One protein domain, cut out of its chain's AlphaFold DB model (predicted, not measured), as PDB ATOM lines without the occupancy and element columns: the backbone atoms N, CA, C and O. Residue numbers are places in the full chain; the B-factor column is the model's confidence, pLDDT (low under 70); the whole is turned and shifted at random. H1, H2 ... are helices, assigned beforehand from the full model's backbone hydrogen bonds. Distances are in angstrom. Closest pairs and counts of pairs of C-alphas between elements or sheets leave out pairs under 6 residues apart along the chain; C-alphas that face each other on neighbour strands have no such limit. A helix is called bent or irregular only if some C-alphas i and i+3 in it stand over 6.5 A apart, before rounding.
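Overview. This is residues 16 to 58 of the 58 residues of the protein "Mobile element protein" of Microcystis aeruginosa NIES-44 (UniProt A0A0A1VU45). One long helix, H2, makes the spine of an elongated all-helix domain; the irregular helix H1 folds back loosely beside its first half, and the short helix H3 packs crosswise on its second half, on a roughly opposite side. The turn at residues 25 to 27 and the loop of residues 43 to 49 lie toward the two ends of the long axis. The printed part has 43 residues with three named helices, in the order H1, H2, H3, and no named strand. The whole is only just loose, close to compact, with a radius of gyration of the C-alphas of 11.1 A and spans of 32 by 17 by 15 A.

Arrangement. H2, residues 28 to 42, is the longest helix and touches both others. H3, residues 50 to 57, touches residues 36 to 40 of H2 alone. The closest C-alphas of these two helices are those of Gly 40 and Ile 53, 6.0 A apart. The two run the same way at a steep tilt of 66 degrees. H1, residues 16 to 24, only just touches H2, with 3 pairs of C-alphas within 8 A, and H2 touches H1 with residues 31 to 35 alone. Their closest C-alphas are those of Cys 18 and Lys 35, 6.6 A apart. They run opposite ways at a steep tilt of 39 degrees and form a helical hairpin. H1 and H3 are apart. In H2 and H3 every O i to N i+4 pair is within hydrogen-bond range; in H1 it is 1 of 5, beside 3 of 6 O i to N i+3 pairs.

Along the chain. H2 begins at Val 28, with its C-alpha at (48.370, -55.257, 23.613), and ends at Ile 42, 21.8 A away, at (41.378, -37.298, 33.814). H1 begins with C-alpha 16 at (41.351, -41.794, 19.762) and measures 15.1 A from first to last C-alpha. H1 is irregular: C-alphas 20 and 23 are 7.5 A apart, against about 5 A in a regular helix, and its line is a rough one. H3 measures 10.7 A and ends with C-alpha 57 at (33.666, -45.561, 34.216).

Size, cuts and confidence. The two C-alphas farthest apart are those of Pro 26 and Lys 46, at 32.1 A. The C-alphas of Asp 16 and Gly 58, the first and last printed residues, are 18.2 A apart, and Gly 58 is the chain's last residue. The printed part has no cut. The link from H1 to H2, 3 residues, is tight; the link from H2 to H3, 7 residues, is short, and no link is long. The mean pLDDT of the printed part is 82.7, and residue 50, residue 54 and residues 56 to 58 of this model are under 70.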
ATOM      1  N   ASP A  16      40.907 -42.633  20.881       93.12
ATOM      2  CA  ASP A  16      41.351 -41.794  19.762       93.12
ATOM      3  C   ASP A  16      42.694 -41.103  20.068       93.12
ATOM      4  O   ASP A  16      43.571 -41.051  19.209       93.12
ATOM      5  N   TYR A  17      42.874 -40.593  21.293       91.25
ATOM      6  CA  TYR A  17      44.117 -39.945  21.721       91.25
ATOM      7  C   TYR A  17      45.297 -40.927  21.753       91.25
ATOM      8  O   TYR A  17      46.370 -40.630  21.236       91.25
ATOM      9  N   CYS A  18      45.099 -42.112  22.334       91.44
ATOM     10  CA  CYS A  18      46.156 -43.101  22.510       91.44
ATOM     11  C   CYS A  18      46.467 -43.903  21.235       91.44
ATOM     12  O   CYS A  18      47.492 -44.576  21.202       91.44
ATOM     13  N   GLU A  19      45.633 -43.873  20.190       91.62
ATOM     14  CA  GLU A  19      45.889 -44.637  18.955       91.62
ATOM     15  C   GLU A  19      47.199 -44.205  18.269       91.62
ATOM     16  O   GLU A  19      47.879 -45.046  17.685       91.62
ATOM     17  N   ALA A  20      47.610 -42.938  18.413       92.00
ATOM     18  CA  ALA A  20      48.895 -42.445  17.909       92.00
ATOM     19  C   ALA A  20      50.112 -43.129  18.567       92.00
ATOM     20  O   ALA A  20      51.149 -43.287  17.928       92.00
ATOM     21  N   ASP A  21      49.972 -43.580  19.816       89.62
ATOM     22  CA  ASP A  21      51.032 -44.231  20.595       89.62
ATOM     23  C   ASP A  21      51.014 -45.761  20.458       89.62
ATOM     24  O   ASP A  21      51.834 -46.458  21.056       89.62
ATOM     25  N   ARG A  22      50.072 -46.323  19.694       87.56
ATOM     26  CA  ARG A  22      49.837 -47.771  19.623       87.56
ATOM     27  C   ARG A  22      51.067 -48.564  19.200       87.56
ATOM     28  O   ARG A  22      51.352 -49.605  19.791       87.56
ATOM     29  N   ASP A  23      51.797 -48.062  18.210       90.62
ATOM     30  CA  ASP A  23      52.974 -48.735  17.656       90.62
ATOM     31  C   ASP A  23      54.184 -48.699  18.606       90.62
ATOM     32  O   ASP A  23      55.152 -49.431  18.405       90.62
ATOM     33  N   LEU A  24      54.117 -47.911  19.689       90.88
ATOM     34  CA  LEU A  24      55.125 -47.909  20.753       90.88
ATOM     35  C   LEU A  24      55.024 -49.150  21.654       90.88
ATOM     36  O   LEU A  24      55.975 -49.474  22.368       90.88
ATOM     37  N   PHE A  25      53.887 -49.855  21.639       88.44
ATOM     38  CA  PHE A  25      53.624 -50.981  22.527       88.44
ATOM     39  C   PHE A  25      53.597 -52.308  21.755       88.44
ATOM     40  O   PHE A  25      52.611 -52.616  21.084       88.44
ATOM     41  N   PRO A  26      54.621 -53.169  21.908       85.88
ATOM     42  CA  PRO A  26      54.622 -54.491  21.280       85.88
ATOM     43  C   PRO A  26      53.560 -55.424  21.886       85.88
ATOM     44  O   PRO A  26      53.086 -56.356  21.234       85.88
ATOM     45  N   GLU A  27      53.161 -55.170  23.135       88.94
ATOM     46  CA  GLU A  27      52.145 -55.936  23.848       88.94
ATOM     47  C   GLU A  27      50.827 -55.164  23.964       88.94
ATOM     48  O   GLU A  27      50.756 -54.086  24.556       88.94
ATOM     49  N   VAL A  28      49.740 -55.795  23.515       89.12
ATOM     50  CA  VAL A  28      48.370 -55.257  23.613       89.12
ATOM     51  C   VAL A  28      47.997 -54.910  25.057       89.12
ATOM     52  O   VAL A  28      47.295 -53.935  25.300       89.12
ATOM     53  N   ARG A  29      48.459 -55.704  26.031       89.00
ATOM     54  CA  ARG A  29      48.146 -55.495  27.453       89.00
ATOM     55  C   ARG A  29      48.787 -54.215  27.995       89.00
ATOM     56  O   ARG A  29      48.157 -53.498  28.764       89.00
ATOM     57  N   THR A  30      50.012 -53.914  27.582       89.56
ATOM     58  CA  THR A  30      50.714 -52.696  28.005       89.56
ATOM     59  C   THR A  30      50.040 -51.457  27.424       89.56
ATOM     60  O   THR A  30      49.831 -50.484  28.147       89.56
ATOM     61  N   PHE A  31      49.587 -51.539  26.170       91.06
ATOM     62  CA  PHE A  31      48.775 -50.489  25.556       91.06
ATOM     63  C   PHE A  31      47.458 -50.247  26.315       91.06
ATOM     64  O   PHE A  31      47.063 -49.110  26.541       91.06
ATOM     65  N   GLU A  32      46.782 -51.295  26.788       90.56
ATOM     66  CA  GLU A  32      45.568 -51.128  27.603       90.56
ATOM     67  C   GLU A  32      45.832 -50.426  28.932       90.56
ATOM     68  O   GLU A  32      45.079 -49.530  29.310       90.56
ATOM     69  N   TYR A  33      46.906 -50.793  29.635       89.38
ATOM     70  CA  TYR A  33      47.277 -50.113  30.876       89.38
ATOM     71  C   TYR A  33      47.599 -48.638  30.657       89.38
ATOM     72  O   TYR A  33      47.229 -47.810  31.488       89.38
ATOM     73  N   PHE A  34      48.213 -48.295  29.525       90.25
ATOM     74  CA  PHE A  34      48.443 -46.907  29.135       90.25
ATOM     75  C   PHE A  34      47.131 -46.124  28.971       90.25
ATOM     76  O   PHE A  34      46.999 -45.019  29.506       90.25
ATOM     77  N   LYS A  35      46.118 -46.717  28.329       91.56
ATOM     78  CA  LYS A  35      44.784 -46.106  28.210       91.56
ATOM     79  C   LYS A  35      44.094 -45.954  29.568       91.56
ATOM     80  O   LYS A  35      43.552 -44.892  29.874       91.56
ATOM     81  N   TYR A  36      44.166 -46.971  30.430       88.38
ATOM     82  CA  TYR A  36      43.597 -46.885  31.780       88.38
ATOM     83  C   TYR A  36      44.304 -45.856  32.669       88.38
ATOM     84  O   TYR A  36      43.658 -45.242  33.520       88.38
ATOM     85  N   LEU A  37      45.604 -45.626  32.466       87.69
ATOM     86  CA  LEU A  37      46.334 -44.565  33.151       87.69
ATOM     87  C   LEU A  37      45.774 -43.189  32.775       87.69
ATOM     88  O   LEU A  37      45.466 -42.403  33.668       87.69
ATOM     89  N   HIS A  38      45.577 -42.922  31.480       88.50
ATOM     90  CA  HIS A  38      44.968 -41.675  31.002       88.50
ATOM     91  C   HIS A  38      43.574 -41.476  31.580       88.50
ATOM     92  O   HIS A  38      43.269 -40.402  32.098       88.50
ATOM     93  N   LEU A  39      42.773 -42.540  31.589       86.25
ATOM     94  CA  LEU A  39      41.440 -42.527  32.176       86.25
ATOM     95  C   LEU A  39      41.485 -42.161  33.660       86.25
ATOM     96  O   LEU A  39      40.719 -41.318  34.118       86.25
ATOM     97  N   GLY A  40      42.431 -42.732  34.404       84.56
ATOM     98  CA  GLY A  40      42.656 -42.386  35.800       84.56
ATOM     99  C   GLY A  40      43.084 -40.944  36.021       84.56
ATOM    100  O   GLY A  40      42.585 -40.292  36.941       84.56
ATOM    101  N   MET A  41      43.978 -40.428  35.176       84.50
ATOM    102  CA  MET A  41      44.473 -39.055  35.277       84.50
ATOM    103  C   MET A  41      43.349 -38.035  35.112       84.50
ATOM    104  O   MET A  41      43.260 -37.128  35.943       84.50
ATOM    105  N   ILE A  42      42.484 -38.221  34.111       85.88
ATOM    106  CA  ILE A  42      41.378 -37.298  33.814       85.88
ATOM    107  C   ILE A  42      40.141 -37.530  34.685       85.88
ATOM    108  O   ILE A  42      39.281 -36.658  34.763       85.88
ATOM    109  N   SER A  43      40.032 -38.691  35.335       80.94
ATOM    110  CA  SER A  43      38.909 -38.970  36.224       80.94
ATOM    111  C   SER A  43      38.923 -38.035  37.438       80.94
ATOM    112  O   SER A  43      39.937 -37.911  38.135       80.94
ATOM    113  N   ASP A  44      37.775 -37.419  37.726       79.19
ATOM    114  CA  ASP A  44      37.572 -36.561  38.902       79.19
ATOM    115  C   ASP A  44      37.282 -37.392  40.168       79.19
ATOM    116  O   ASP A  44      36.372 -37.141  40.958       79.19
ATOM    117  N   ILE A  45      38.029 -38.487  40.329       76.12
ATOM    118  CA  ILE A  45      37.866 -39.433  41.428       76.12
ATOM    119  C   ILE A  45      38.971 -39.178  42.449       76.12
ATOM    120  O   ILE A  45      40.164 -39.246  42.149       76.12
ATOM    121  N   LYS A  46      38.572 -38.983  43.710       72.25
ATOM    122  CA  LYS A  46      39.478 -38.755  44.849       72.25
ATOM    123  C   LYS A  46      40.549 -39.846  45.030       72.25
ATOM    124  O   LYS A  46      41.613 -39.573  45.576       72.25
ATOM    125  N   ARG A  47      40.283 -41.091  44.606       74.31
ATOM    126  CA  ARG A  47      41.238 -42.215  44.638       74.31
ATOM    127  C   ARG A  47      41.432 -42.789  43.234       74.31
ATOM    128  O   ARG A  47      40.586 -43.530  42.751       74.31
ATOM    129  N   LYS A  48      42.581 -42.504  42.624       71.38
ATOM    130  CA  LYS A  48      42.915 -42.872  41.236       71.38
ATOM    131  C   LYS A  48      43.554 -44.261  41.100       71.38
ATOM    132  O   LYS A  48      44.524 -44.433  40.370       71.38
ATOM    133  N   THR A  49      43.065 -45.263  41.831       75.69
ATOM    134  CA  THR A  49      43.541 -46.643  41.629       75.69
ATOM    135  C   THR A  49      42.798 -47.279  40.456       75.69
ATOM    136  O   THR A  49      41.601 -47.039  40.290       75.69
ATOM    137  N   LEU A  50      43.479 -48.116  39.661       68.94
ATOM    138  CA  LEU A  50      42.873 -48.791  38.499       68.94
ATOM    139  C   LEU A  50      41.532 -49.490  38.830       68.94
ATOM    140  O   LEU A  50      40.579 -49.304  38.074       68.94
ATOM    141  N   PRO A  51      41.374 -50.198  39.974       72.88
ATOM    142  CA  PRO A  51      40.090 -50.802  40.340       72.88
ATOM    143  C   PRO A  51      38.980 -49.793  40.670       72.88
ATOM    144  O   PRO A  51      37.806 -50.100  40.487       72.88
ATOM    145  N   VAL A  52      39.314 -48.612  41.201       75.12
ATOM    146  CA  VAL A  52      38.317 -47.577  41.524       75.12
ATOM    147  C   VAL A  52      37.861 -46.861  40.257       75.12
ATOM    148  O   VAL A  52      36.670 -46.615  40.103       75.12
ATOM    149  N   ILE A  53      38.783 -46.596  39.331       70.56
ATOM    150  CA  ILE A  53      38.471 -46.009  38.024       70.56
ATOM    151  C   ILE A  53      37.526 -46.932  37.243       70.56
ATOM    152  O   ILE A  53      36.491 -46.476  36.766       70.56
ATOM    153  N   ALA A  54      37.815 -48.238  37.207       69.25
ATOM    154  CA  ALA A  54      36.959 -49.228  36.546       69.25
ATOM    155  C   ALA A  54      35.518 -49.246  37.096       69.25
ATOM    156  O   ALA A  54      34.572 -49.365  36.330       69.25
ATOM    157  N   LYS A  55      35.325 -49.060  38.412       72.75
ATOM    158  CA  LYS A  55      33.980 -49.010  39.022       72.75
ATOM    159  C   LYS A  55      33.147 -47.800  38.605       72.75
ATOM    160  O   LYS A  55      31.926 -47.875  38.656       72.75
ATOM    161  N   VAL A  56      33.791 -46.675  38.306       69.88
ATOM    162  CA  VAL A  56      33.103 -45.409  38.011       69.88
ATOM    163  C   VAL A  56      32.838 -45.256  36.517       69.88
ATOM    164  O   VAL A  56      31.830 -44.666  36.143       69.88
ATOM    165  N   VAL A  57      33.731 -45.772  35.670       64.62
ATOM    166  CA  VAL A  57      33.666 -45.561  34.216       64.62
ATOM    167  C   VAL A  57      32.835 -46.633  33.491       64.62
ATOM    168  O   VAL A  57      32.287 -46.321  32.437       64.62
ATOM    169  N   GLY A  58      32.637 -47.816  34.090       54.06
ATOM    170  CA  GLY A  58      31.814 -48.897  33.525       54.06
ATOM    171  C   GLY A  58      32.619 -49.900  32.715       54.06
ATOM    172  O   GLY A  58      33.255 -49.484  31.723       54.06
TER     173      GLY A  58